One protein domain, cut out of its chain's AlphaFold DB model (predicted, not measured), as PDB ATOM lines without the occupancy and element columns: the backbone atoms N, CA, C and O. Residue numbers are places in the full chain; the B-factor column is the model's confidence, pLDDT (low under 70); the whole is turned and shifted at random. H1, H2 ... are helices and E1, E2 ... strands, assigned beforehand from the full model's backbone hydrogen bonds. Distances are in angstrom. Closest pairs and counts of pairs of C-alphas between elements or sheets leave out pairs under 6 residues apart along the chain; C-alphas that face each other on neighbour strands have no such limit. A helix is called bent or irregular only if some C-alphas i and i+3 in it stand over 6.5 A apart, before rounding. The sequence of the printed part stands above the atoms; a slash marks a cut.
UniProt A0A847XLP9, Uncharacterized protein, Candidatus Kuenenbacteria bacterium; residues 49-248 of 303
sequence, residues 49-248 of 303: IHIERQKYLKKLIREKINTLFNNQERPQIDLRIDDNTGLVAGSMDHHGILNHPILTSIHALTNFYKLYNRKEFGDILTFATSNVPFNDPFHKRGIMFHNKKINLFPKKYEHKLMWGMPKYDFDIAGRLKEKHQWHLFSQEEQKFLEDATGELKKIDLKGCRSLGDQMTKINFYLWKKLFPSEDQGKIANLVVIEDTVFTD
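Overview. This is residues 49 to 248 of the 303 residues of an uncharacterized protein of Candidatus Kuenenbacteria bacterium (UniProt A0A847XLP9). A small parallel sheet of E1, E2 and E5 has H2 over one face and, on the same face, H7 packed beside its edge strand E5, near the middle of the whole. H1 with short H8 makes one end of the longest axis; H5, H6 and the small hairpin E3 E4 make the other, and long unnamed stretches run between the parts. The printed part has 200 residues, with eight named helices and five named strands in the order H1 E1 H2 H3 H4 E2 E3 E4 H5 H6 H7 E5 H8; the class is mostly helix. The sheet order is E1 E2 E5, while E3 and E4 are antiparallel. The whole is compact, with a radius of gyration of the C-alphas of 17.3 A and spans of 58 by 39 by 31 A.

Arrangement. In the sheet, E2 (residues 124 to 128) is parallel to E1 (90 to 92), with N 92 and O 127 2.8 A apart, and to E5 (238 to 242), with N 239 and O 124 2.8 A apart. H7 (211 to 226) is on the sheet at a height of 6.2 A, only just over none of its strands, with 2 C-alphas falling on E5; the C-alphas of Thr 216 and Val 240, the closest, are 5.1 A apart. H2 (101 to 109), H3 (112 to 115) and H4 (118 to 121) lie between E1 and E2, a strand-helix-strand unit, two parallel neighbour strands with helices between. H2 is on the same face as H7, 10.2 A high, along the strands at 9 degrees to E1 on the local plane. H3 and H4 touch only at the corner, only just, with 3 pairs of C-alphas within 8 A; Lys 114 and Phe 121 are closest, C-alphas 5.6 A apart. H1 (49 to 68) only grazes the sheet with residues 61 to 65, and its residues 57 to 61 touch H8 (244 to 248), closest at C-alphas 60 and 245, 6.4 A. H6 (187 to 202) touches H5 (172 to 178) with residues 190 to 197 alone, a steep tilt of 66 degrees, opposite ways; the closest C-alphas, 173 and 194, are 5.5 A apart. E3 (143 to 145) and E4 (148 to 150) form a hairpin, with N 148 and O 145 2.8 A apart. Every O i to N i+4 pair is within hydrogen-bond range in H5, H6 and H8, against 14 of 16 in H1, 4 of 5 in H2 and 9 of 12 in H7; H3 and H4 are too short for one.

Along the chain. H1 begins at C-alpha 49, (27.952, 30.395, 80.869), and is 29.8 A long, with a kink of 32 degrees near residue 56. H6 is 22.8 A long, and H7 is 21.9 A, with a kink of 35 degrees near residue 220. H1 and H7 are only just irregular: C-alphas 53 and 56 are 6.6 A apart, 221 and 224 6.7 A. E2 spans 12.6 A and E5 13.1 A. H8 ends at C-alpha 248, (20.495, 43.523, 68.463).

Size, cuts and confidence. The C-alphas of Ile 49 and His 183, the two farthest apart, are 59.8 A apart. The printed part has no cut. The links H1 to E1, E2 to E3, E4 to H5 and H7 to E5 are long. Mean pLDDT of the printed part is 88.9; residues 84, 100, 101, 103, 139 and 140 are under 70.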
ATOM      1  N   ILE A  49      27.764  30.034  82.281       84.00
ATOM      2  CA  ILE A  49      27.952  30.395  80.869       84.00
ATOM      3  C   ILE A  49      26.747  31.138  80.268       84.00
ATOM      4  O   ILE A  49      26.915  32.016  79.423       84.00
ATOM      5  N   HIS A  50      25.525  30.824  80.704       84.62
ATOM      6  CA  HIS A  50      24.323  31.522  80.250       84.62
ATOM      7  C   HIS A  50      24.194  32.895  80.908       84.62
ATOM      8  O   HIS A  50      23.827  33.848  80.226       84.62
ATOM      9  N   ILE A  51      24.550  33.023  82.189       87.94
ATOM     10  CA  ILE A  51      24.595  34.321  82.883       87.94
ATOM     11  C   ILE A  51      25.592  35.258  82.190       87.94
ATOM     12  O   ILE A  51      25.271  36.418  81.926       87.94
ATOM     13  N   GLU A  52      26.775  34.748  81.833       85.62
ATOM     14  CA  GLU A  52      27.785  35.501  81.085       85.62
ATOM     15  C   GLU A  52      27.250  35.987  79.732       85.62
ATOM     16  O   GLU A  52      27.323  37.180  79.432       85.62
ATOM     17  N   ARG A  53      26.620  35.101  78.951       83.31
ATOM     18  CA  ARG A  53      26.002  35.459  77.660       83.31
ATOM     19  C   ARG A  53      24.890  36.501  77.802       83.31
ATOM     20  O   ARG A  53      24.755  37.388  76.966       83.31
ATOM     21  N   GLN A  54      24.134  36.465  78.896       88.31
ATOM     22  CA  GLN A  54      23.077  37.442  79.162       88.31
ATOM     23  C   GLN A  54      23.600  38.856  79.448       88.31
ATOM     24  O   GLN A  54      22.808  39.795  79.370       88.31
ATOM     25  N   LYS A  55      24.893  39.066  79.748       89.38
ATOM     26  CA  LYS A  55      25.440  40.405  80.060       89.38
ATOM     27  C   LYS A  55      25.146  41.430  78.968       89.38
ATOM     28  O   LYS A  55      24.772  42.563  79.279       89.38
ATOM     29  N   TYR A  56      25.279  41.038  77.700       89.94
ATOM     30  CA  TYR A  56      25.007  41.943  76.587       89.94
ATOM     31  C   TYR A  56      23.508  42.248  76.449       89.94
ATOM     32  O   TYR A  56      23.134  43.410  76.322       89.94
ATOM     33  N   LEU A  57      22.638  41.243  76.584       92.12
ATOM     34  CA  LEU A  57      21.187  41.454  76.584       92.12
ATOM     35  C   LEU A  57      20.741  42.363  77.743       92.12
ATOM     36  O   LEU A  57      19.997  43.318  77.532       92.12
ATOM     37  N   LYS A  58      21.248  42.123  78.960       93.00
ATOM     38  CA  LYS A  58      21.001  42.964  80.144       93.00
ATOM     39  C   LYS A  58      21.408  44.420  79.884       93.00
ATOM     40  O   LYS A  58      20.677  45.339  80.250       93.00
ATOM     41  N   LYS A  59      22.539  44.645  79.201       92.94
ATOM     42  CA  LYS A  59      22.971  45.982  78.766       92.94
ATOM     43  C   LYS A  59      21.974  46.618  77.786       92.94
ATOM     44  O   LYS A  59      21.578  47.757  78.020       92.94
ATOM     45  N   LEU A  60      21.534  45.898  76.753       94.12
ATOM     46  CA  LEU A  60      20.550  46.407  75.785       94.12
ATOM     47  C   LEU A  60      19.222  46.785  76.455       94.12
ATOM     48  O   LEU A  60      18.650  47.833  76.158       94.12
ATOM     49  N   ILE A  61      18.763  45.985  77.421       95.38
ATOM     50  CA  ILE A  61      17.561  46.282  78.213       95.38
ATOM     51  C   ILE A  61      17.738  47.593  78.997       95.38
ATOM     52  O   ILE A  61      16.848  48.444  78.965       95.38
ATOM     53  N   ARG A  62      18.894  47.815  79.645       93.94
ATOM     54  CA  ARG A  62      19.190  49.092  80.330       93.94
ATOM     55  C   ARG A  62      19.171  50.270  79.378       93.94
ATOM     56  O   ARG A  62      18.586  51.299  79.693       93.94
ATOM     57  N   GLU A  63      19.820  50.138  78.228       94.56
ATOM     58  CA  GLU A  63      19.870  51.197  77.218       94.56
ATOM     59  C   GLU A  63      18.471  51.535  76.703       94.56
ATOM     60  O   GLU A  63      18.128  52.716  76.574       94.56
ATOM     61  N   LYS A  64      17.625  50.517  76.503       94.94
ATOM     62  CA  LYS A  64      16.218  50.699  76.146       94.94
ATOM     63  C   LYS A  64      15.463  51.462  77.235       94.94
ATOM     64  O   LYS A  64      14.856  52.486  76.932       94.94
ATOM     65  N   ILE A  65      15.552  51.044  78.499       95.81
ATOM     66  CA  ILE A  65      14.898  51.727  79.631       95.81
ATOM     67  C   ILE A  65      15.385  53.172  79.754       95.81
ATOM     68  O   ILE A  65      14.578  54.093  79.857       95.81
ATOM     69  N   ASN A  66      16.695  53.392  79.669       95.12
ATOM     70  CA  ASN A  66      17.280  54.725  79.739       95.12
ATOM     71  C   ASN A  66      16.814  55.622  78.587       95.12
ATOM     72  O   ASN A  66      16.651  56.826  78.771       95.12
ATOM     73  N   THR A  67      16.577  55.053  77.409       95.31
ATOM     74  CA  THR A  67      16.058  55.801  76.261       95.31
ATOM     75  C   THR A  67      14.588  56.178  76.451       95.31
ATOM     76  O   THR A  67      14.210  57.307  76.150       95.31
ATOM     77  N   LEU A  68      13.760  55.258  76.954       96.00
ATOM     78  CA  LEU A  68      12.305  55.438  77.048       96.00
ATOM     79  C   LEU A  68      11.853  56.280  78.249       96.00
ATOM     80  O   LEU A  68      10.917  57.083  78.141       96.00
ATOM     81  N   PHE A  69      12.507  56.086  79.390       96.81
ATOM     82  CA  PHE A  69      12.128  56.683  80.664       96.81
ATOM     83  C   PHE A  69      13.055  57.846  81.012       96.81
ATOM     84  O   PHE A  69      14.267  57.784  80.793       96.81
ATOM     85  N   ASN A  70      12.492  58.926  81.549       95.38
ATOM     86  CA  ASN A  70      13.245  60.108  81.958       95.38
ATOM     87  C   ASN A  70      13.904  59.914  83.340       95.38
ATOM     88  O   ASN A  70      13.703  58.909  84.020       95.38
ATOM     89  N   ASN A  71      14.708  60.888  83.773       94.88
ATOM     90  CA  ASN A  71      15.472  60.789  85.023       94.88
ATOM     91  C   ASN A  71      14.597  60.666  86.290       94.88
ATOM     92  O   ASN A  71      15.109  60.229  87.315       94.88
ATOM     93  N   GLN A  72      13.315  61.039  86.237       94.31
ATOM     94  CA  GLN A  72      12.373  60.904  87.358       94.31
ATOM     95  C   GLN A  72      11.654  59.545  87.353       94.31
ATOM     96  O   GLN A  72      11.291  59.028  88.408       94.31
ATOM     97  N   GLU A  73      11.454  58.961  86.171       95.19
ATOM     98  CA  GLU A  73      10.809  57.659  85.983       95.19
ATOM     99  C   GLU A  73      11.775  56.496  86.261       95.19
ATOM    100  O   GLU A  73      11.403  55.535  86.927       95.19
ATOM    101  N   ARG A  74      13.032  56.578  85.796       95.25
ATOM    102  CA  ARG A  74      14.012  55.475  85.906       95.25
ATOM    103  C   ARG A  74      14.234  54.955  87.333       95.25
ATOM    104  O   ARG A  74      14.268  53.739  87.480       95.25
ATOM    105  N   PRO A  75      14.345  55.795  88.386       94.50
ATOM    106  CA  PRO A  75      14.503  55.301  89.758       94.50
ATOM    107  C   PRO A  75      13.303  54.493  90.265       94.50
ATOM    108  O   PRO A  75      13.400  53.811  91.280       94.50
ATOM    109  N   GLN A  76      12.160  54.580  89.583       93.75
ATOM    110  CA  GLN A  76      10.974  53.800  89.906       93.75
ATOM    111  C   GLN A  76      11.002  52.412  89.267       93.75
ATOM    112  O   GLN A  76      10.101  51.642  89.558       93.75
ATOM    113  N   ILE A  77      11.976  52.085  88.416       95.75
ATOM    114  CA  ILE A  77      12.063  50.797  87.726       95.75
ATOM    115  C   ILE A  77      13.169  49.961  88.372       95.75
ATOM    116  O   ILE A  77      14.348  50.280  88.233       95.75
ATOM    117  N   ASP A  78      12.791  48.872  89.035       94.31
ATOM    118  CA  ASP A  78      13.722  47.912  89.638       94.31
ATOM    119  C   ASP A  78      13.560  46.532  88.997       94.31
ATOM    120  O   ASP A  78      12.824  45.694  89.494       94.31
ATOM    121  N   LEU A  79      14.233  46.269  87.879       91.62
ATOM    122  CA  LEU A  79      14.117  44.967  87.206       91.62
ATOM    123  C   LEU A  79      15.053  43.883  87.755       91.62
ATOM    124  O   LEU A  79      15.032  42.769  87.234       91.62
ATOM    125  N   ARG A  80      15.928  44.205  88.720       87.50
ATOM    126  CA  ARG A  80      16.939  43.269  89.261       87.50
ATOM    127  C   ARG A  80      17.767  42.520  88.220       87.50
ATOM    128  O   ARG A  80      18.256  41.412  88.409       87.50
ATOM    129  N   ILE A  81      17.965  43.168  87.081       81.06
ATOM    130  CA  ILE A  81      18.689  42.616  85.938       81.06
ATOM    131  C   ILE A  81      20.168  42.346  86.243       81.06
ATOM    132  O   ILE A  81      20.809  41.627  85.484       81.06
ATOM    133  N   ASP A  82      20.724  42.893  87.325       75.06
ATOM    134  CA  ASP A  82      22.101  42.648  87.772       75.06
ATOM    135  C   ASP A  82      22.254  41.451  88.711       75.06
ATOM    136  O   ASP A  82      23.384  41.078  89.021       75.06
ATOM    137  N   ASP A  83      21.160  40.799  89.104       77.12
ATOM    138  CA  ASP A  83      21.246  39.639  89.981       77.12
ATOM    139  C   ASP A  83      21.992  38.486  89.279       77.12
ATOM    140  O   ASP A  83      21.844  38.223  88.073       77.12
ATOM    141  N   ASN A  84      22.813  37.778  90.060       69.25
ATOM    142  CA  ASN A  84      23.639  36.650  89.609       69.25
ATOM    143  C   ASN A  84      22.826  35.362  89.361       69.25
ATOM    144  O   ASN A  84      23.401  34.294  89.177       69.25
ATOM    145  N   THR A  85      21.497  35.440  89.377       74.12
ATOM    146  CA  THR A  85      20.579  34.312  89.155       74.12
ATOM    147  C   THR A  85      20.202  34.141  87.681       74.12
ATOM    148  O   THR A  85      19.793  33.056  87.270       74.12
ATOM    149  N   GLY A  86      20.425  35.176  86.862       79.88
ATOM    150  CA  GLY A  86      20.032  35.227  85.454       79.88
ATOM    151  C   GLY A  86      18.873  36.197  85.211       79.88
ATOM    152  O   GLY A  86      18.298  36.755  86.140       79.88
ATOM    153  N   LEU A  87      18.568  36.470  83.944       86.50
ATOM    154  CA  LEU A  87      17.435  37.310  83.559       86.50
ATOM    155  C   LEU A  87      16.126  36.517  83.660       86.50
ATOM    156  O   LEU A  87      15.957  35.525  82.956       86.50
ATOM    157  N   VAL A  88      15.191  37.006  84.475       86.56
ATOM    158  CA  VAL A  88      13.829  36.468  84.582       86.56
ATOM    159  C   VAL A  88      12.863  37.433  83.904       86.56
ATOM    160  O   VAL A  88      12.738  38.587  84.320       86.56
ATOM    161  N   ALA A  89      12.193  36.969  82.853       88.81
ATOM    162  CA  ALA A  89      11.227  37.752  82.094       88.81
ATOM    163  C   ALA A  89      10.114  36.857  81.547       88.81
ATOM    164  O   ALA A  89      10.371  35.731  81.119       88.81
ATOM    165  N   GLY A  90       8.894  37.387  81.510       86.81
ATOM    166  CA  GLY A  90       7.803  36.778  80.755       86.81
ATOM    167  C   GLY A  90       7.966  36.994  79.248       86.81
ATOM    168  O   GLY A  90       8.688  37.892  78.806       86.81
ATOM    169  N   SER A  91       7.230  36.211  78.463       84.56
ATOM    170  CA  SER A  91       7.028  36.436  77.031       84.56
ATOM    171  C   SER A  91       5.537  36.608  76.759       84.56
ATOM    172  O   SER A  91       4.717  35.924  77.369       84.56
ATOM    173  N   MET A  92       5.192  37.525  75.864       79.69
ATOM    174  CA  MET A  92       3.827  37.813  75.437       79.69
ATOM    175  C   MET A  92       3.796  37.930  73.919       79.69
ATOM    176  O   MET A  92       4.643  38.589  73.320       79.69
ATOM    177  N   ASP A  93       2.777  37.356  73.294       70.06
ATOM    178  CA  ASP A  93       2.722  37.310  71.836       70.06
ATOM    179  C   ASP A  93       2.452  38.678  71.199       70.06
ATOM    180  O   ASP A  93       2.654  38.826  69.999       70.06
ATOM    181  N   HIS A  94       1.897  39.660  71.918       80.31
ATOM    182  CA  HIS A  94       1.376  40.885  71.297       80.31
ATOM    183  C   HIS A  94       1.815  42.129  72.060       80.31
ATOM    184  O   HIS A  94       1.461  42.320  73.227       80.31
ATOM    185  N   HIS A  95       2.532  43.026  71.384       85.44
ATOM    186  CA  HIS A  95       2.865  44.326  71.947       85.44
ATOM    187  C   HIS A  95       1.786  45.368  71.629       85.44
ATOM    188  O   HIS A  95       1.733  45.911  70.530       85.44
ATOM    189  N   GLY A  96       0.971  45.724  72.621       83.44
ATOM    190  CA  GLY A  96       0.303  47.024  72.613       83.44
ATOM    191  C   GLY A  96      -0.507  47.318  73.866       83.44
ATOM    192  O   GLY A  96      -0.176  46.794  74.926       83.44
ATOM    193  N   ILE A  97      -1.501  48.210  73.777       83.50
ATOM    194  CA  ILE A  97      -2.185  48.743  74.970       83.50
ATOM    195  C   ILE A  97      -2.859  47.617  75.753       83.50
ATOM    196  O   ILE A  97      -3.635  46.853  75.178       83.50
ATOM    197  N   LEU A  98      -2.623  47.577  77.066       82.50
ATOM    198  CA  LEU A  98      -3.368  46.731  77.998       82.50
ATOM    199  C   LEU A  98      -4.866  47.055  77.922       82.50
ATOM    200  O   LEU A  98      -5.334  48.062  78.451       82.50
ATOM    201  N   ASN A  99      -5.612  46.215  77.211       75.06
ATOM    202  CA  ASN A  99      -7.023  46.444  76.891       75.06
ATOM    203  C   ASN A  99      -7.889  45.180  77.002       75.06
ATOM    204  O   ASN A  99      -9.096  45.248  76.765       75.06
ATOM    205  N   HIS A 100      -7.279  44.032  77.305       69.38
ATOM    206  CA  HIS A 100      -7.939  42.737  77.308       69.38
ATOM    207  C   HIS A 100      -7.612  41.973  78.599       69.38
ATOM    208  O   HIS A 100      -6.428  41.829  78.916       69.38
ATOM    209  N   PRO A 101      -8.618  41.423  79.311       69.44
ATOM    210  CA  PRO A 101      -8.405  40.710  80.572       69.44
ATOM    211  C   PRO A 101      -7.391  39.566  80.479       69.44
ATOM    212  O   PRO A 101      -6.600  39.403  81.395       69.44
ATOM    213  N   ILE A 102      -7.367  38.826  79.361       71.50
ATOM    214  CA  ILE A 102      -6.385  37.744  79.135       71.50
ATOM    215  C   ILE A 102      -4.950  38.284  79.085       71.50
ATOM    216  O   ILE A 102      -4.039  37.680  79.639       71.50
ATOM    217  N   LEU A 103      -4.726  39.433  78.441       68.94
ATOM    218  CA  LEU A 103      -3.373  39.978  78.324       68.94
ATOM    219  C   LEU A 103      -2.885  40.483  79.690       68.94
ATOM    220  O   LEU A 103      -1.774  40.183  80.117       68.94
ATOM    221  N   THR A 104      -3.760  41.167  80.430       72.44
ATOM    222  CA  THR A 104      -3.494  41.566  81.818       72.44
ATOM    223  C   THR A 104      -3.247  40.355  82.723       72.44
ATOM    224  O   THR A 104      -2.324  40.379  83.540       72.44
ATOM    225  N   SER A 105      -4.044  39.291  82.579       74.94
ATOM    226  CA  SER A 105      -3.938  38.111  83.434       74.94
ATOM    227  C   SER A 105      -2.627  37.367  83.216       74.94
ATOM    228  O   SER A 105      -2.045  36.925  84.195       74.94
ATOM    229  N   ILE A 106      -2.091  37.288  81.997       81.81
ATOM    230  CA  ILE A 106      -0.801  36.620  81.760       81.81
ATOM    231  C   ILE A 106       0.337  37.332  82.504       81.81
ATOM    232  O   ILE A 106       1.134  36.662  83.165       81.81
ATOM    233  N   HIS A 107       0.389  38.669  82.470       86.56
ATOM    234  CA  HIS A 107       1.400  39.433  83.213       86.56
ATOM    235  C   HIS A 107       1.281  39.217  84.729       86.56
ATOM    236  O   HIS A 107       2.298  39.018  85.391       86.56
ATOM    237  N   ALA A 108       0.053  39.221  85.262       85.81
ATOM    238  CA  ALA A 108      -0.204  39.049  86.690       85.81
ATOM    239  C   ALA A 108       0.033  37.608  87.170       85.81
ATOM    240  O   ALA A 108       0.742  37.405  88.146       85.81
ATOM    241  N   LEU A 109      -0.536  36.608  86.491       86.81
ATOM    242  CA  LEU A 109      -0.514  35.203  86.910       86.81
ATOM    243  C   LEU A 109       0.904  34.627  86.886       86.81
ATOM    244  O   LEU A 109       1.330  33.990  87.843       86.81
ATOM    245  N   THR A 110       1.663  34.880  85.816       87.38
ATOM    246  CA  THR A 110       3.035  34.352  85.692       87.38
ATOM    247  C   THR A 110       4.039  35.062  86.598       87.38
ATOM    248  O   THR A 110       5.138  34.554  86.790       87.38
ATOM    249  N   ASN A 111       3.677  36.211  87.177       90.75
ATOM    250  CA  ASN A 111       4.533  36.999  88.065       90.75
ATOM    251  C   ASN A 111       3.845  37.308  89.401       90.75
ATOM    252  O   ASN A 111       4.140  38.333  90.021       90.75
ATOM    253  N   PHE A 112       2.923  36.452  89.846       91.69
ATOM    254  CA  PHE A 112       2.113  36.728  91.029       91.69
ATOM    255  C   PHE A 112       2.982  36.917  92.282       91.69
ATOM    256  O   PHE A 112       2.775  37.882  93.017       91.69
ATOM    257  N   TYR A 113       4.048  36.119  92.414       91.00
ATOM    258  CA  TYR A 113       5.055  36.244  93.472       91.00
ATOM    259  C   TYR A 113       5.711  37.627  93.538       91.00
ATOM    260  O   TYR A 113       6.046  38.093  94.623       91.00
ATOM    261  N   LYS A 114       5.875  38.324  92.404       92.44
ATOM    262  CA  LYS A 114       6.394  39.705  92.363       92.44
ATOM    263  C   LYS A 114       5.309  40.733  92.615       92.44
ATOM    264  O   LYS A 114       5.602  41.795  93.160       92.44
ATOM    265  N   LEU A 115       4.080  40.439  92.192       92.12
ATOM    266  CA  LEU A 115       3.002  41.409  92.047       92.12
ATOM    267  C   LEU A 115       2.791  42.239  93.314       92.12
ATOM    268  O   LEU A 115       2.731  43.461  93.217       92.12
ATOM    269  N   TYR A 116       2.760  41.592  94.481       90.44
ATOM    270  CA  TYR A 116       2.611  42.251  95.785       90.44
ATOM    271  C   TYR A 116       3.904  42.305  96.616       90.44
ATOM    272  O   TYR A 116       3.940  42.982  97.644       90.44
ATOM    273  N   ASN A 117       4.987  41.674  96.151       91.00
ATOM    274  CA  ASN A 117       6.273  41.594  96.855       91.00
ATOM    275  C   ASN A 117       7.390  42.329  96.095       91.00
ATOM    276  O   ASN A 117       8.552  41.922  96.090       91.00
ATOM    277  N   ARG A 118       7.054  43.466  95.472       91.62
ATOM    278  CA  ARG A 118       7.983  44.301  94.688       91.62
ATOM    279  C   ARG A 118       9.298  44.602  95.415       91.62
ATOM    280  O   ARG A 118      10.357  44.611  94.803       91.62
ATOM    281  N   LYS A 119       9.254  44.849  96.728       90.62
ATOM    282  CA  LYS A 119      10.465  45.125  97.523       90.62
ATOM    283  C   LYS A 119      11.425  43.938  97.568       90.62
ATOM    284  O   LYS A 119      12.627  44.153  97.660       90.62
ATOM    285  N   GLU A 120      10.901  42.717  97.519       90.19
ATOM    286  CA  GLU A 120      11.670  41.480  97.627       90.19
ATOM    287  C   GLU A 120      12.098  40.920  96.275       90.19
ATOM    288  O   GLU A 120      13.149  40.293  96.231       90.19
ATOM    289  N   PHE A 121      11.374  41.189  95.183       89.62
ATOM    290  CA  PHE A 121      11.675  40.594  93.871       89.62
ATOM    291  C   PHE A 121      11.793  41.588  92.708       89.62
ATOM    292  O   PHE A 121      12.139  41.187  91.596       89.62
ATOM    293  N   GLY A 122      11.541  42.874  92.945       92.62
ATOM    294  CA  GLY A 122      11.550  43.911  91.919       92.62
ATOM    295  C   GLY A 122      10.274  43.949  91.073       92.62
ATOM    296  O   GLY A 122       9.224  43.414  91.426       92.62
ATOM    297  N   ASP A 123      10.386  44.630  89.942       95.12
ATOM    298  CA  ASP A 123       9.359  44.868  88.942       95.12
ATOM    299  C   ASP A 123       9.280  43.722  87.912       95.12
ATOM    300  O   ASP A 123      10.162  42.860  87.788       95.12
ATOM    301  N   ILE A 124       8.179  43.705  87.164       94.75
ATOM    302  CA  ILE A 124       7.870  42.690  86.159       94.75
ATOM    303  C   ILE A 124       8.459  43.120  84.815       94.75
ATOM    304  O   ILE A 124       8.126  44.186  84.295       94.75
ATOM    305  N   LEU A 125       9.291  42.262  84.223       94.19
ATOM    306  CA  LEU A 125       9.770  42.397  82.849       94.19
ATOM    307  C   LEU A 125       9.014  41.421  81.951       94.19
ATOM    308  O   LEU A 125       8.915  40.230  82.249       94.19
ATOM    309  N   THR A 126       8.496  41.906  80.831       92.81
ATOM    310  CA  THR A 126       7.921  41.053  79.787       92.81
ATOM    311  C   THR A 126       8.449  41.478  78.427       92.81
ATOM    312  O   THR A 126       8.491  42.669  78.125       92.81
ATOM    313  N   PHE A 127       8.826  40.509  77.600       92.62
ATOM    314  CA  PHE A 127       9.081  40.745  76.186       92.62
ATOM    315  C   PHE A 127       7.798  40.549  75.397       92.62
ATOM    316  O   PHE A 127       7.097  39.563  75.604       92.62
ATOM    317  N   ALA A 128       7.486  41.496  74.522       89.94
ATOM    318  CA  ALA A 128       6.312  41.423  73.675       89.94
ATOM    319  C   ALA A 128       6.702  41.378  72.201       89.94
ATOM    320  O   ALA A 128       7.468  42.221  71.719       89.94
ATOM    321  N   THR A 129       6.127  40.420  71.486       86.69
ATOM    322  CA  THR A 129       6.348  40.256  70.055       86.69
ATOM    323  C   THR A 129       5.592  41.334  69.283       86.69
ATOM    324  O   THR A 129       4.409  41.598  69.516       86.69
ATOM    325  N   SER A 130       6.284  41.997  68.356       82.88
ATOM    326  CA  SER A 130       5.706  43.088  67.550       82.88
ATOM    327  C   SER A 130       5.387  42.692  66.107       82.88
ATOM    328  O   SER A 130       4.987  43.528  65.293       82.88
ATOM    329  N   ASN A 131       5.493  41.403  65.785       83.81
ATOM    330  CA  ASN A 131       5.151  40.837  64.479       83.81
ATOM    331  C   ASN A 131       3.659  40.463  64.336       83.81
ATOM    332  O   ASN A 131       3.293  39.761  63.396       83.81
ATOM    333  N   VAL A 132       2.804  40.937  65.246       82.12
ATOM    334  CA  VAL A 132       1.366  40.656  65.239       82.12
ATOM    335  C   VAL A 132       0.597  41.832  64.629       82.12
ATOM    336  O   VAL A 132       0.852  42.988  64.990       82.12
ATOM    337  N   PRO A 133      -0.312  41.579  63.669       85.75
ATOM    338  CA  PRO A 133      -1.069  42.634  63.009       85.75
ATOM    339  C   PRO A 133      -2.206  43.195  63.877       85.75
ATOM    340  O   PRO A 133      -2.765  42.516  64.732       85.75
ATOM    341  N   PHE A 134      -2.635  44.433  63.605       83.88
ATOM    342  CA  PHE A 134      -3.734  45.102  64.335       83.88
ATOM    343  C   PHE A 134      -5.137  44.496  64.124       83.88
ATOM    344  O   PHE A 134      -6.129  44.997  64.674       83.88
ATOM    345  N   ASN A 135      -5.266  43.492  63.262       83.75
ATOM    346  CA  ASN A 135      -6.496  42.729  63.072       83.75
ATOM    347  C   ASN A 135      -6.538  41.441  63.898       83.75
ATOM    348  O   ASN A 135      -7.523  40.711  63.797       83.75
ATOM    349  N   ASP A 136      -5.519  41.196  64.721       81.44
ATOM    350  CA  ASP A 136      -5.490  40.074  65.642       81.44
ATOM    351  C   ASP A 136      -6.684  40.119  66.634       81.44
ATOM    352  O   ASP A 136      -7.080  41.204  67.092       81.44
ATOM    353  N   PRO A 137      -7.311  38.969  66.960       74.88
ATOM    354  CA  PRO A 137      -8.454  38.912  67.871       74.88
ATOM    355  C   PRO A 137      -8.179  39.444  69.283       74.88
ATOM    356  O   PRO A 137      -9.099  39.993  69.901       74.88
ATOM    357  N   PHE A 138      -6.951  39.311  69.781       70.00
ATOM    358  CA  PHE A 138      -6.507  39.789  71.091       70.00
ATOM    359  C   PHE A 138      -5.858  41.175  71.003       70.00
ATOM    360  O   PHE A 138      -5.951  41.952  71.952       70.00
ATOM    361  N   HIS A 139      -5.290  41.535  69.848       66.19
ATOM    362  CA  HIS A 139      -4.739  42.859  69.560       66.19
ATOM    363  C   HIS A 139      -5.579  43.655  68.554       66.19
ATOM    364  O   HIS A 139      -5.098  44.167  67.539       66.19
ATOM    365  N   LYS A 140      -6.876  43.793  68.858       66.69
ATOM    366  CA  LYS A 140      -7.792  44.589  68.035       66.69
ATOM    367  C   LYS A 140      -7.238  46.005  67.895       66.69
ATOM    368  O   LYS A 140      -6.682  46.552  68.837       66.69
ATOM    369  N   ARG A 141      -7.481  46.614  66.731       81.88
ATOM    370  CA  ARG A 141      -7.192  48.000  66.301       81.88
ATOM    371  C   ARG A 141      -7.731  49.130  67.216       81.88
ATOM    372  O   ARG A 141      -8.186  50.167  66.722       81.88
ATOM    373  N   GLY A 142      -7.720  48.945  68.533       81.38
ATOM    374  CA  GLY A 142      -8.303  49.786  69.558       81.38
ATOM    375  C   GLY A 142      -8.586  49.048  70.872       81.38
ATOM    376  O   GLY A 142      -7.874  48.115  71.217       81.38
ATOM    377  N   ILE A 143      -9.607  49.472  71.614       83.44
ATOM    378  CA  ILE A 143      -9.961  48.920  72.935       83.44
ATOM    379  C   ILE A 143     -11.436  48.510  72.988       83.44
ATOM    380  O   ILE A 143     -12.254  49.002  72.204       83.44
ATOM    381  N   MET A 144     -11.775  47.612  73.912       84.00
ATOM    382  CA  MET A 144     -13.160  47.287  74.259       84.00
ATOM    383  C   MET A 144     -13.551  48.050  75.525       84.00
ATOM    384  O   MET A 144     -12.863  47.949  76.534       84.00
ATOM    385  N   PHE A 145     -14.656  48.792  75.481       87.38
ATOM    386  CA  PHE A 145     -15.163  49.562  76.615       87.38
ATOM    387  C   PHE A 145     -16.674  49.357  76.743       87.38
ATOM    388  O   PHE A 145     -17.414  49.717  75.832       87.38
ATOM    389  N   HIS A 146     -17.123  48.703  77.821       88.50
ATOM    390  CA  HIS A 146     -18.528  48.312  78.039       88.50
ATOM    391  C   HIS A 146     -19.203  47.719  76.785       88.50
ATOM    392  O   HIS A 146     -20.232  48.203  76.317       88.50
ATOM    393  N   ASN A 147     -18.586  46.689  76.195       84.00
ATOM    394  CA  ASN A 147     -19.014  46.027  74.950       84.00
ATOM    395  C   ASN A 147     -18.967  46.891  73.673       84.00
ATOM    396  O   ASN A 147     -19.280  46.401  72.587       84.00
ATOM    397  N   LYS A 148     -18.509  48.145  73.752       88.56
ATOM    398  CA  LYS A 148     -18.302  49.031  72.601       88.56
ATOM    399  C   LYS A 148     -16.846  48.947  72.143       88.56
ATOM    400  O   LYS A 148     -15.915  49.120  72.929       88.56
ATOM    401  N   LYS A 149     -16.629  48.695  70.850       86.50
ATOM    402  CA  LYS A 149     -15.284  48.705  70.251       86.50
ATOM    403  C   LYS A 149     -14.888  50.133  69.880       86.50
ATOM    404  O   LYS A 149     -15.448  50.711  68.950       86.50
ATOM    405  N   ILE A 150     -13.871  50.669  70.542       88.56
ATOM    406  CA  ILE A 150     -13.275  51.966  70.213       88.56
ATOM    407  C   ILE A 150     -12.057  51.711  69.334       88.56
ATOM    408  O   ILE A 150     -11.044  51.225  69.820       88.56
ATOM    409  N   ASN A 151     -12.126  52.042  68.042       86.19
ATOM    410  CA  ASN A 151     -10.987  51.880  67.133       86.19
ATOM    411  C   ASN A 151      -9.991  53.040  67.292       86.19
ATOM    412  O   ASN A 151     -10.236  54.132  66.760       86.19
ATOM    413  N   LEU A 152      -8.866  52.783  67.963       84.50
ATOM    414  CA  LEU A 152      -7.805  53.765  68.186       84.50
ATOM    415  C   LEU A 152      -6.993  54.036  66.924       84.50
ATOM    416  O   LEU A 152      -6.656  55.189  66.676       84.50
ATOM    417  N   PHE A 153      -6.732  53.017  66.103       87.00
ATOM    418  CA  PHE A 153      -5.935  53.160  64.880       87.00
ATOM    419  C   PHE A 153      -6.826  53.399  63.636       87.00
ATOM    420  O   PHE A 153      -8.050  53.241  63.723       87.00
ATOM    421  N   PRO A 154      -6.285  53.798  62.463       86.06
ATOM    422  CA  PRO A 154      -7.004  53.914  61.178       86.06
ATOM    423  C   PRO A 154      -7.078  52.584  60.409       86.06
ATOM    424  O   PRO A 154      -6.261  51.695  60.647       86.06
ATOM    425  N   LYS A 155      -8.087  52.387  59.535       87.62
ATOM    426  CA  LYS A 155      -8.362  51.058  58.928       87.62
ATOM    427  C   LYS A 155      -7.206  50.571  58.059       87.62
ATOM    428  O   LYS A 155      -6.867  49.403  58.095       87.62
ATOM    429  N   LYS A 156      -6.495  51.490  57.407       89.88
ATOM    430  CA  LYS A 156      -5.265  51.201  56.653       89.88
ATOM    431  C   LYS A 156      -4.132  50.548  57.467       89.88
ATOM    432  O   LYS A 156      -3.137  50.149  56.875       89.88
ATOM    433  N   TYR A 157      -4.220  50.506  58.801       89.06
ATOM    434  CA  TYR A 157      -3.237  49.827  59.658       89.06
ATOM    435  C   TYR A 157      -3.645  48.397  60.019       89.06
ATOM    436  O   TYR A 157      -2.884  47.714  60.680       89.06
ATOM    437  N   GLU A 158      -4.814  47.930  59.578       87.56
ATOM    438  CA  GLU A 158      -5.374  46.619  59.925       87.56
ATOM    439  C   GLU A 158      -4.406  45.449  59.691       87.56
ATOM    440  O   GLU A 158      -4.247  44.619  60.576       87.56
ATOM    441  N   HIS A 159      -3.704  45.435  58.558       88.56
ATOM    442  CA  HIS A 159      -2.729  44.389  58.215       88.56
ATOM    443  C   HIS A 159      -1.275  44.795  58.485       88.56
ATOM    444  O   HIS A 159      -0.351  44.123  58.034       88.56
ATOM    445  N   LYS A 160      -1.052  45.928  59.163       88.94
ATOM    446  CA  LYS A 160       0.299  46.346  59.541       88.94
ATOM    447  C   LYS A 160       0.704  45.662  60.834       88.94
ATOM    448  O   LYS A 160      -0.129  45.476  61.712       88.94
ATOM    449  N   LEU A 161       1.985  45.343  60.936       87.81
ATOM    450  CA  LEU A 161       2.602  44.861  62.166       87.81
ATOM    451  C   LEU A 161       2.851  46.040  63.108       87.81
ATOM    452  O   LEU A 161       2.967  47.173  62.643       87.81
ATOM    453  N   MET A 162       2.940  45.783  64.413       84.25
ATOM    454  CA  MET A 162       3.395  46.784  65.388       84.25
ATOM    455  C   MET A 162       4.841  47.212  65.101       84.25
ATOM    456  O   MET A 162       5.191  48.391  65.203       84.25
ATOM    457  N   TRP A 163       5.660  46.247  64.686       86.38
ATOM    458  CA  TRP A 163       7.048  46.458  64.327       86.38
ATOM    459  C   TRP A 163       7.175  47.467  63.181       86.38
ATOM    460  O   TRP A 163       6.483  47.388  62.163       86.38
ATOM    461  N   GLY A 164       8.062  48.448  63.360       83.62
ATOM    462  CA  GLY A 164       8.299  49.510  62.380       83.62
ATOM    463  C   GLY A 164       7.195  50.573  62.297       83.62
ATOM    464  O   GLY A 164       7.289  51.482  61.467       83.62
ATOM    465  N   MET A 165       6.161  50.515  63.144       90.00
ATOM    466  CA  MET A 165       5.132  51.554  63.163       90.00
ATOM    467  C   MET A 165       5.675  52.867  63.735       90.00
ATOM    468  O   MET A 165       6.292  52.871  64.809       90.00
ATOM    469  N   PRO A 166       5.417  54.004  63.060       92.00
ATOM    470  CA  PRO A 166       5.807  55.301  63.582       92.00
ATOM    471  C   PRO A 166       4.994  55.626  64.832       92.00
ATOM    472  O   PRO A 166       3.914  55.069  65.054       92.00
ATOM    473  N   LYS A 167       5.487  56.594  65.606       92.56
ATOM    474  CA  LYS A 167       4.734  57.151  66.726       92.56
ATOM    475  C   LYS A 167       3.312  57.536  66.329       92.56
ATOM    476  O   LYS A 167       3.052  58.025  65.228       92.56
ATOM    477  N   TYR A 168       2.413  57.346  67.276       90.06
ATOM    478  CA  TYR A 168       1.000  57.608  67.150       90.06
ATOM    479  C   TYR A 168       0.531  58.584  68.220       90.06
ATOM    480  O   TYR A 168       0.958  58.510  69.371       90.06
ATOM    481  N   ASP A 169      -0.358  59.494  67.832       88.50
ATOM    482  CA  ASP A 169      -1.007  60.402  68.770       88.50
ATOM    483  C   ASP A 169      -2.285  59.766  69.338       88.50
ATOM    484  O   ASP A 169      -3.223  59.415  68.600       88.50
ATOM    485  N   PHE A 170      -2.291  59.588  70.657       87.00
ATOM    486  CA  PHE A 170      -3.356  58.939  71.410       87.00
ATOM    487  C   PHE A 170      -4.365  59.972  71.908       87.00
ATOM    488  O   PHE A 170      -4.321  60.418  73.050       87.00
ATOM    489  N   ASP A 171      -5.319  60.310  71.043       89.88
ATOM    490  CA  ASP A 171      -6.483  61.123  71.394       89.88
ATOM    491  C   ASP A 171      -7.771  60.294  71.289       89.88
ATOM    492  O   ASP A 171      -8.379  60.202  70.220       89.88
ATOM    493  N   ILE A 172      -8.163  59.614  72.370       91.81
ATOM    494  CA  ILE A 172      -9.325  58.711  72.343       91.81
ATOM    495  C   ILE A 172     -10.613  59.520  72.157       91.81
ATOM    496  O   ILE A 172     -11.385  59.253  71.230       91.81
ATOM    497  N   ALA A 173     -10.828  60.524  73.011       93.94
ATOM    498  CA  ALA A 173     -12.027  61.356  72.985       93.94
ATOM    499  C   ALA A 173     -12.130  62.180  71.693       93.94
ATOM    500  O   ALA A 173     -13.186  62.194  71.056       93.94
ATOM    501  N   GLY A 174     -11.034  62.808  71.255       92.25
ATOM    502  CA  GLY A 174     -10.977  63.564  70.004       92.25
ATOM    503  C   GLY A 174     -11.342  62.700  68.800       92.25
ATOM    504  O   GLY A 174     -12.241  63.053  68.040       92.25
ATOM    505  N   ARG A 175     -10.768  61.494  68.688       90.19
ATOM    506  CA  ARG A 175     -11.081  60.562  67.587       90.19
ATOM    507  C   ARG A 175     -12.534  60.105  67.575       90.19
ATOM    508  O   ARG A 175     -13.094  59.881  66.502       90.19
ATOM    509  N   LEU A 176     -13.143  59.911  68.742       93.25
ATOM    510  CA  LEU A 176     -14.559  59.551  68.830       93.25
ATOM    511  C   LEU A 176     -15.461  60.718  68.412       93.25
ATOM    512  O   LEU A 176     -16.469  60.486  67.742       93.25
ATOM    513  N   LYS A 177     -15.091  61.957  68.755       94.25
ATOM    514  CA  LYS A 177     -15.784  63.177  68.311       94.25
ATOM    515  C   LYS A 177     -15.660  63.364  66.793       94.25
ATOM    516  O   LYS A 177     -16.679  63.523  66.129       94.25
ATOM    517  N   GLU A 178     -14.456  63.223  66.236       91.50
ATOM    518  CA  GLU A 178     -14.182  63.302  64.789       91.50
ATOM    519  C   GLU A 178     -14.953  62.262  63.968       91.50
ATOM    520  O   GLU A 178     -15.423  62.549  62.873       91.50
ATOM    521  N   LYS A 179     -15.102  61.040  64.492       90.19
ATOM    522  CA  LYS A 179     -15.856  59.963  63.830       90.19
ATOM    523  C   LYS A 179     -17.366  60.039  64.069       90.19
ATOM    524  O   LYS A 179     -18.072  59.111  63.685       90.19
ATOM    525  N   HIS A 180     -17.856  61.084  64.738       93.12
ATOM    526  CA  HIS A 180     -19.249  61.224  65.165       93.12
ATOM    527  C   HIS A 180     -19.756  60.048  66.019       93.12
ATOM    528  O   HIS A 180     -20.941  59.747  66.018       93.12
ATOM    529  N   GLN A 181     -18.877  59.386  66.777       94.00
ATOM    530  CA  GLN A 181     -19.207  58.246  67.646       94.00
ATOM    531  C   GLN A 181     -19.359  58.640  69.122       94.00
ATOM    532  O   GLN A 181     -19.763  57.814  69.930       94.00
ATOM    533  N   TRP A 182     -19.054  59.889  69.489       95.50
ATOM    534  CA  TRP A 182     -19.082  60.358  70.881       95.50
ATOM    535  C   TRP A 182     -20.449  60.207  71.564       95.50
ATOM    536  O   TRP A 182     -20.529  59.797  72.716       95.50
ATOM    537  N   HIS A 183     -21.530  60.453  70.822       95.56
ATOM    538  CA  HIS A 183     -22.905  60.339  71.315       95.56
ATOM    539  C   HIS A 183     -23.326  58.900  71.671       95.56
ATOM    540  O   HIS A 183     -24.368  58.710  72.289       95.56
ATOM    541  N   LEU A 184     -22.534  57.888  71.290       95.06
ATOM    542  CA  LEU A 184     -22.790  56.478  71.610       95.06
ATOM    543  C   LEU A 184     -22.412  56.112  73.056       95.06
ATOM    544  O   LEU A 184     -22.629  54.974  73.474       95.06
ATOM    545  N   PHE A 185     -21.815  57.044  73.797       96.81
ATOM    546  CA  PHE A 185     -21.337  56.854  75.162       96.81
ATOM    547  C   PHE A 185     -22.176  57.680  76.142       96.81
ATOM    548  O   PHE A 185     -22.584  58.798  75.815       96.81
ATOM    549  N   SER A 186     -22.428  57.146  77.340       96.88
ATOM    550  CA  SER A 186     -23.101  57.886  78.421       96.88
ATOM    551  C   SER A 186     -22.256  59.077  78.895       96.88
ATOM    552  O   SER A 186     -21.064  59.144  78.618       96.88
ATOM    553  N   GLN A 187     -22.835  60.025  79.637       97.19
ATOM    554  CA  GLN A 187     -22.069  61.168  80.166       97.19
ATOM    555  C   GLN A 187     -20.910  60.735  81.079       97.19
ATOM    556  O   GLN A 187     -19.828  61.311  81.026       97.19
ATOM    557  N   GLU A 188     -21.123  59.695  81.886       96.94
ATOM    558  CA  GLU A 188     -20.087  59.117  82.744       96.94
ATOM    559  C   GLU A 188     -18.973  58.461  81.917       96.94
ATOM    560  O   GLU A 188     -17.792  58.720  82.145       96.94
ATOM    561  N   GLU A 189     -19.344  57.680  80.898       95.81
ATOM    562  CA  GLU A 189     -18.404  57.068  79.955       95.81
ATOM    563  C   GLU A 189     -17.592  58.127  79.197       95.81
ATOM    564  O   GLU A 189     -16.382  57.987  79.028       95.81
ATOM    565  N   GLN A 190     -18.243  59.203  78.758       96.69
ATOM    566  CA  GLN A 190     -17.603  60.332  78.092       96.69
ATOM    567  C   GLN A 190     -16.574  61.003  79.005       96.69
ATOM    568  O   GLN A 190     -15.432  61.196  78.591       96.69
ATOM    569  N   LYS A 191     -16.942  61.287  80.259       96.81
ATOM    570  CA  LYS A 191     -16.025  61.857  81.251       96.81
ATOM    571  C   LYS A 191     -14.814  60.950  81.478       96.81
ATOM    572  O   LYS A 191     -13.684  61.415  81.391       96.81
ATOM    573  N   PHE A 192     -15.038  59.649  81.667       93.75
ATOM    574  CA  PHE A 192     -13.957  58.675  81.812       93.75
ATOM    575  C   PHE A 192     -13.006  58.671  80.603       93.75
ATOM    576  O   PHE A 192     -11.788  58.669  80.766       93.75
ATOM    577  N   LEU A 193     -13.541  58.690  79.379       94.00
ATOM    578  CA  LEU A 193     -12.735  58.692  78.153       94.00
ATOM    579  C   LEU A 193     -11.954  60.002  77.963       94.00
ATOM    580  O   LEU A 193     -10.842  59.973  77.425       94.00
ATOM    581  N   GLU A 194     -12.507  61.140  78.387       95.94
ATOM    582  CA  GLU A 194     -11.797  62.424  78.423       95.94
ATOM    583  C   GLU A 194     -10.664  62.407  79.448       95.94
ATOM    584  O   GLU A 194      -9.536  62.762  79.099       95.94
ATOM    585  N   ASP A 195     -10.930  61.918  80.658       93.88
ATOM    586  CA  ASP A 195      -9.932  61.788  81.719       93.88
ATOM    587  C   ASP A 195      -8.791  60.860  81.277       93.88
ATOM    588  O   ASP A 195      -7.625  61.254  81.312       93.88
ATOM    589  N   ALA A 196      -9.113  59.677  80.741       90.56
ATOM    590  CA  ALA A 196      -8.130  58.736  80.203       90.56
ATOM    591  C   ALA A 196      -7.303  59.347  79.058       90.56
ATOM    592  O   ALA A 196      -6.084  59.177  79.004       90.56
ATOM    593  N   THR A 197      -7.936  60.107  78.158       92.88
ATOM    594  CA  THR A 197      -7.224  60.846  77.102       92.88
ATOM    595  C   THR A 197      -6.268  61.880  77.698       92.88
ATOM    596  O   THR A 197      -5.122  61.992  77.261       92.88
ATOM    597  N   GLY A 198      -6.721  62.631  78.703       93.88
ATOM    598  CA  GLY A 198      -5.913  63.620  79.406       93.88
ATOM    599  C   GLY A 198      -4.715  62.999  80.119       93.88
ATOM    600  O   GLY A 198      -3.630  63.575  80.097       93.88
ATOM    601  N   GLU A 199      -4.876  61.818  80.713       91.81
ATOM    602  CA  GLU A 199      -3.779  61.072  81.332       91.81
ATOM    603  C   GLU A 199      -2.754  60.594  80.305       91.81
ATOM    604  O   GLU A 199      -1.561  60.824  80.497       91.81
ATOM    605  N   LEU A 200      -3.197  60.013  79.187       91.50
ATOM    606  CA  LEU A 200      -2.294  59.578  78.117       91.50
ATOM    607  C   LEU A 200      -1.481  60.744  77.543       91.50
ATOM    608  O   LEU A 200      -0.282  60.595  77.313       91.50
ATOM    609  N   LYS A 201      -2.099  61.920  77.373       92.12
ATOM    610  CA  LYS A 201      -1.420  63.136  76.890       92.12
ATOM    611  C   LYS A 201      -0.382  63.701  77.868       92.12
ATOM    612  O   LYS A 201       0.480  64.464  77.441       92.12
ATOM    613  N   LYS A 202      -0.445  63.351  79.158       93.00
ATOM    614  CA  LYS A 202       0.552  63.757  80.171       93.00
ATOM    615  C   LYS A 202       1.792  62.862  80.180       93.00
ATOM    616  O   LYS A 202       2.801  63.247  80.767       93.00
ATOM    617  N   ILE A 203       1.728  61.677  79.572       93.81
ATOM    618  CA  ILE A 203       2.862  60.751  79.518       93.81
ATOM    619  C   ILE A 203       3.960  61.353  78.638       93.81
ATOM    620  O   ILE A 203       3.701  61.803  77.527       93.81
ATOM    621  N   ASP A 204       5.206  61.320  79.119       94.25
ATOM    622  CA  ASP A 204       6.304  62.063  78.493       94.25
ATOM    623  C   ASP A 204       6.619  61.643  77.046       94.25
ATOM    624  O   ASP A 204       6.833  62.525  76.256       94.25
ATOM    625  N   LEU A 205       6.640  60.386  76.608       94.31
ATOM    626  CA  LEU A 205       6.860  59.955  75.199       94.31
ATOM    627  C   LEU A 205       8.031  60.566  74.361       94.31
ATOM    628  O   LEU A 205       8.231  60.128  73.223       94.31
ATOM    629  N   LYS A 206       8.853  61.511  74.849       93.06
ATOM    630  CA  LYS A 206       9.921  62.168  74.064       93.06
ATOM    631  C   LYS A 206      11.017  61.181  73.668       93.06
ATOM    632  O   LYS A 206      11.549  61.259  72.562       93.06
ATOM    633  N   GLY A 207      11.318  60.247  74.567       92.75
ATOM    634  CA  GLY A 207      12.260  59.148  74.354       92.75
ATOM    635  C   GLY A 207      11.779  58.076  73.370       92.75
ATOM    636  O   GLY A 207      12.591  57.292  72.881       92.75
ATOM    637  N   CYS A 208      10.485  58.047  73.037       95.06
ATOM    638  CA  CYS A 208       9.918  57.050  72.136       95.06
ATOM    639  C   CYS A 208      10.267  57.362  70.671       95.06
ATOM    640  O   CYS A 208      10.126  58.503  70.199       95.06
ATOM    641  N   ARG A 209      10.677  56.329  69.928       93.00
ATOM    642  CA  ARG A 209      10.984  56.384  68.489       93.00
ATOM    643  C   ARG A 209       9.929  55.674  67.646       93.00
ATOM    644  O   ARG A 209       9.646  56.127  66.541       93.00
ATOM    645  N   SER A 210       9.326  54.617  68.180       93.25
ATOM    646  CA  SER A 210       8.279  53.827  67.522       93.25
ATOM    647  C   SER A 210       6.963  53.849  68.301       93.25
ATOM    648  O   SER A 210       6.880  54.378  69.411       93.25
ATOM    649  N   LEU A 211       5.926  53.252  67.716       92.38
ATOM    650  CA  LEU A 211       4.693  52.944  68.433       92.38
ATOM    651  C   LEU A 211       4.925  51.944  69.573       92.38
ATOM    652  O   LEU A 211       4.414  52.165  70.666       92.38
ATOM    653  N   GLY A 212       5.730  50.899  69.353       91.88
ATOM    654  CA  GLY A 212       6.092  49.919  70.386       91.88
ATOM    655  C   GLY A 212       6.712  50.579  71.621       91.88
ATOM    656  O   GLY A 212       6.309  50.301  72.745       91.88
ATOM    657  N   ASP A 213       7.589  51.567  71.424       94.12
ATOM    658  CA  ASP A 213       8.148  52.367  72.520       94.12
ATOM    659  C   ASP A 213       7.073  53.122  73.318       94.12
ATOM    660  O   ASP A 213       7.167  53.257  74.541       94.12
ATOM    661  N   GLN A 214       6.055  53.650  72.630       94.00
ATOM    662  CA  GLN A 214       4.930  54.306  73.293       94.00
ATOM    663  C   GLN A 214       4.083  53.291  74.061       94.00
ATOM    664  O   GLN A 214       3.616  53.620  75.145       94.00
ATOM    665  N   MET A 215       3.908  52.070  73.542       92.50
ATOM    666  CA  MET A 215       3.176  50.991  74.217       92.50
ATOM    667  C   MET A 215       3.856  50.581  75.518       92.50
ATOM    668  O   MET A 215       3.176  50.514  76.539       92.50
ATOM    669  N   THR A 216       5.183  50.430  75.525       94.44
ATOM    670  CA  THR A 216       5.957  50.217  76.757       94.44
ATOM    671  C   THR A 216       5.633  51.281  77.806       94.44
ATOM    672  O   THR A 216       5.307  50.956  78.948       94.44
ATOM    673  N   LYS A 217       5.690  52.562  77.418       95.25
ATOM    674  CA  LYS A 217       5.490  53.679  78.348       95.25
ATOM    675  C   LYS A 217       4.035  53.794  78.805       95.25
ATOM    676  O   LYS A 217       3.780  53.954  79.991       95.25
ATOM    677  N   ILE A 218       3.079  53.664  77.891       93.56
ATOM    678  CA  ILE A 218       1.646  53.694  78.202       93.56
ATOM    679  C   ILE A 218       1.284  52.557  79.160       93.56
ATOM    680  O   ILE A 218       0.661  52.809  80.188       93.56
ATOM    681  N   ASN A 219       1.727  51.330  78.884       92.69
ATOM    682  CA  ASN A 219       1.433  50.181  79.737       92.69
ATOM    683  C   ASN A 219       2.056  50.321  81.129       92.69
ATOM    684  O   ASN A 219       1.394  49.978  82.104       92.69
ATOM    685  N   PHE A 220       3.262  50.889  81.241       95.00
ATOM    686  CA  PHE A 220       3.882  51.190  82.536       95.00
ATOM    687  C   PHE A 220       2.984  52.073  83.422       95.00
ATOM    688  O   PHE A 220       2.814  51.789  84.607       95.00
ATOM    689  N   TYR A 221       2.353  53.102  82.846       92.44
ATOM    690  CA  TYR A 221       1.443  53.995  83.571       92.44
ATOM    691  C   TYR A 221       0.048  53.403  83.803       92.44
ATOM    692  O   TYR A 221      -0.549  53.626  84.857       92.44
ATOM    693  N   LEU A 222      -0.490  52.660  82.832       89.44
ATOM    694  CA  LEU A 222      -1.826  52.068  82.937       89.44
ATOM    695  C   LEU A 222      -1.868  50.873  83.888       89.44
ATOM    696  O   LEU A 222      -2.894  50.653  84.524       89.44
ATOM    697  N   TRP A 223      -0.772  50.123  84.016       92.38
ATOM    698  CA  TRP A 223      -0.723  48.875  84.775       92.38
ATOM    699  C   TRP A 223      -1.288  49.003  86.191       92.38
ATOM    700  O   TRP A 223      -2.199  48.271  86.567       92.38
ATOM    701  N   LYS A 224      -0.811  49.983  86.963       91.12
ATOM    702  CA  LYS A 224      -1.249  50.179  88.352       91.12
ATOM    703  C   LYS A 224      -2.713  50.594  88.467       91.12
ATOM    704  O   LYS A 224      -3.348  50.282  89.464       91.12
ATOM    705  N   LYS A 225      -3.273  51.230  87.437       88.88
ATOM    706  CA  LYS A 225      -4.682  51.652  87.412       88.88
ATOM    707  C   LYS A 225      -5.656  50.483  87.273       88.88
ATOM    708  O   LYS A 225      -6.850  50.677  87.466       88.88
ATOM    709  N   LEU A 226      -5.160  49.285  86.962       87.50
ATOM    710  CA  LEU A 226      -5.957  48.057  86.941       87.50
ATOM    711  C   LEU A 226      -6.213  47.495  88.350       87.50
ATOM    712  O   LEU A 226      -6.980  46.545  88.486       87.50
ATOM    713  N   PHE A 227      -5.589  48.074  89.381       88.81
ATOM    714  CA  PHE A 227      -5.685  47.632  90.770       88.81
ATOM    715  C   PHE A 227      -6.366  48.693  91.654       88.81
ATOM    716  O   PHE A 227      -6.293  49.892  91.339       88.81
ATOM    717  N   PRO A 228      -6.998  48.277  92.774       90.81
ATOM    718  CA  PRO A 228      -7.572  49.192  93.759       90.81
ATOM    719  C   PRO A 228      -6.564  50.251  94.214       90.81
ATOM    720  O   PRO A 228      -5.365  49.979  94.321       90.81
ATOM    721  N   SER A 229      -7.042  51.471  94.471       92.00
ATOM    722  CA  SER A 229      -6.185  52.641  94.737       92.00
ATOM    723  C   SER A 229      -5.267  52.437  95.950       92.00
ATOM    724  O   SER A 229      -4.116  52.868  95.944       92.00
ATOM    725  N   GLU A 230      -5.757  51.721  96.958       93.62
ATOM    726  CA  GLU A 230      -5.062  51.324  98.183       93.62
ATOM    727  C   GLU A 230      -3.876  50.369  97.956       93.62
ATOM    728  O   GLU A 230      -2.963  50.308  98.788       93.62
ATOM    729  N   ASP A 231      -3.851  49.661  96.824       91.00
ATOM    730  CA  ASP A 231      -2.807  48.693  96.490       91.00
ATOM    731  C   ASP A 231      -1.815  49.210  95.449       91.00
ATOM    732  O   ASP A 231      -0.705  48.689  95.365       91.00
ATOM    733  N   GLN A 232      -2.124  50.285  94.716       91.06
ATOM    734  CA  GLN A 232      -1.272  50.792  93.623       91.06
ATOM    735  C   GLN A 232       0.180  51.081  94.043       91.06
ATOM    736  O   GLN A 232       1.101  50.947  93.234       91.06
ATOM    737  N   GLY A 233       0.411  51.452  95.307       89.00
ATOM    738  CA  GLY A 233       1.756  51.656  95.862       89.00
ATOM    739  C   GLY A 233       2.529  50.364  96.168       89.00
ATOM    740  O   GLY A 233       3.759  50.393  96.227       89.00
ATOM    741  N   LYS A 234       1.824  49.243  96.354       90.31
ATOM    742  CA  LYS A 234       2.382  47.913  96.648       90.31
ATOM    743  C   LYS A 234       2.643  47.110  95.374       90.31
ATOM    744  O   LYS A 234       3.585  46.325  95.340       90.31
ATOM    745  N   ILE A 235       1.835  47.348  94.340       94.12
ATOM    746  CA  ILE A 235       1.915  46.643  93.062       94.12
ATOM    747  C   ILE A 235       3.270  46.884  92.378       94.12
ATOM    748  O   ILE A 235       3.701  48.032  92.193       94.12
ATOM    749  N   ALA A 236       3.931  45.797  91.976       95.31
ATOM    750  CA  ALA A 236       5.104  45.820  91.104       95.31
ATOM    751  C   ALA A 236       4.794  46.545  89.791       95.31
ATOM    752  O   ALA A 236       3.717  46.375  89.217       95.31
ATOM    753  N   ASN A 237       5.723  47.363  89.293       96.25
ATOM    754  CA  ASN A 237       5.546  47.962  87.975       96.25
ATOM    755  C   ASN A 237       5.660  46.893  86.886       96.25
ATOM    756  O   ASN A 237       6.350  45.887  87.054       96.25
ATOM    757  N   LEU A 238       5.031  47.158  85.743       95.38
ATOM    758  CA  LEU A 238       5.147  46.337  84.549       95.38
ATOM    759  C   LEU A 238       5.950  47.082  83.482       95.38
ATOM    760  O   LEU A 238       5.571  48.174  83.055       95.38
ATOM    761  N   VAL A 239       7.034  46.467  83.022       95.75
ATOM    762  CA  VAL A 239       7.861  46.953  81.916       95.75
ATOM    763  C   VAL A 239       7.760  45.951  80.768       95.75
ATOM    764  O   VAL A 239       8.378  44.888  80.795       95.75
ATOM    765  N   VAL A 240       6.960  46.293  79.757       93.81
ATOM    766  CA  VAL A 240       6.797  45.477  78.542       93.81
ATOM    767  C   VAL A 240       7.694  46.032  77.447       93.81
ATOM    768  O   VAL A 240       7.462  47.147  76.989       93.81
ATOM    769  N   ILE A 241       8.718  45.293  77.031       93.31
ATOM    770  CA  ILE A 241       9.678  45.726  76.007       93.31
ATOM    771  C   ILE A 241       9.444  44.932  74.724       93.31
ATOM    772  O   ILE A 241       9.249  43.724  74.760       93.31
ATOM    773  N   GLU A 242       9.498  45.613  73.584       90.56
ATOM    774  CA  GLU A 242       9.488  44.963  72.274       90.56
ATOM    775  C   GLU A 242      10.687  44.009  72.116       90.56
ATOM    776  O   GLU A 242      11.827  44.358  72.431       90.56
ATOM    777  N   ASP A 243      10.435  42.826  71.567       87.06
ATOM    778  CA  ASP A 243      11.413  41.761  71.310       87.06
ATOM    779  C   ASP A 243      12.572  42.138  70.361       87.06
ATOM    780  O   ASP A 243      13.551  41.403  70.262       87.06
ATOM    781  N   THR A 244      12.544  43.318  69.739       85.81
ATOM    782  CA  THR A 244      13.660  43.877  68.942       85.81
ATOM    783  C   THR A 244      15.004  43.921  69.675       85.81
ATOM    784  O   THR A 244      16.049  43.844  69.030       85.81
ATOM    785  N   VAL A 245      15.015  43.960  71.013       89.06
ATOM    786  CA  VAL A 245      16.256  43.828  71.804       89.06
ATOM    787  C   VAL A 245      16.985  42.504  71.541       89.06
ATOM    788  O   VAL A 245      18.212  42.444  71.640       89.06
ATOM    789  N   PHE A 246      16.262  41.446  71.161       89.62
ATOM    790  CA  PHE A 246      16.860  40.172  70.776       89.62
ATOM    791  C   PHE A 246      17.510  40.230  69.399       89.62
ATOM    792  O   PHE A 246      18.505  39.548  69.188       89.62
ATOM    793  N   THR A 247      17.015  41.058  68.476       87.88
ATOM    794  CA  THR A 247      17.666  41.261  67.176       87.88
ATOM    795  C   THR A 247      19.066  41.838  67.367       87.88
ATOM    796  O   THR A 247      20.037  41.263  66.876       87.88
ATOM    797  N   ASP A 248      19.196  42.906  68.158       87.56
ATOM    798  CA  ASP A 248      20.495  43.523  68.463       87.56
ATOM    799  C   ASP A 248      21.423  42.564  69.228       87.56
ATOM    800  O   ASP A 248      22.633  42.518  68.982       87.56
TER     801      ASP A 248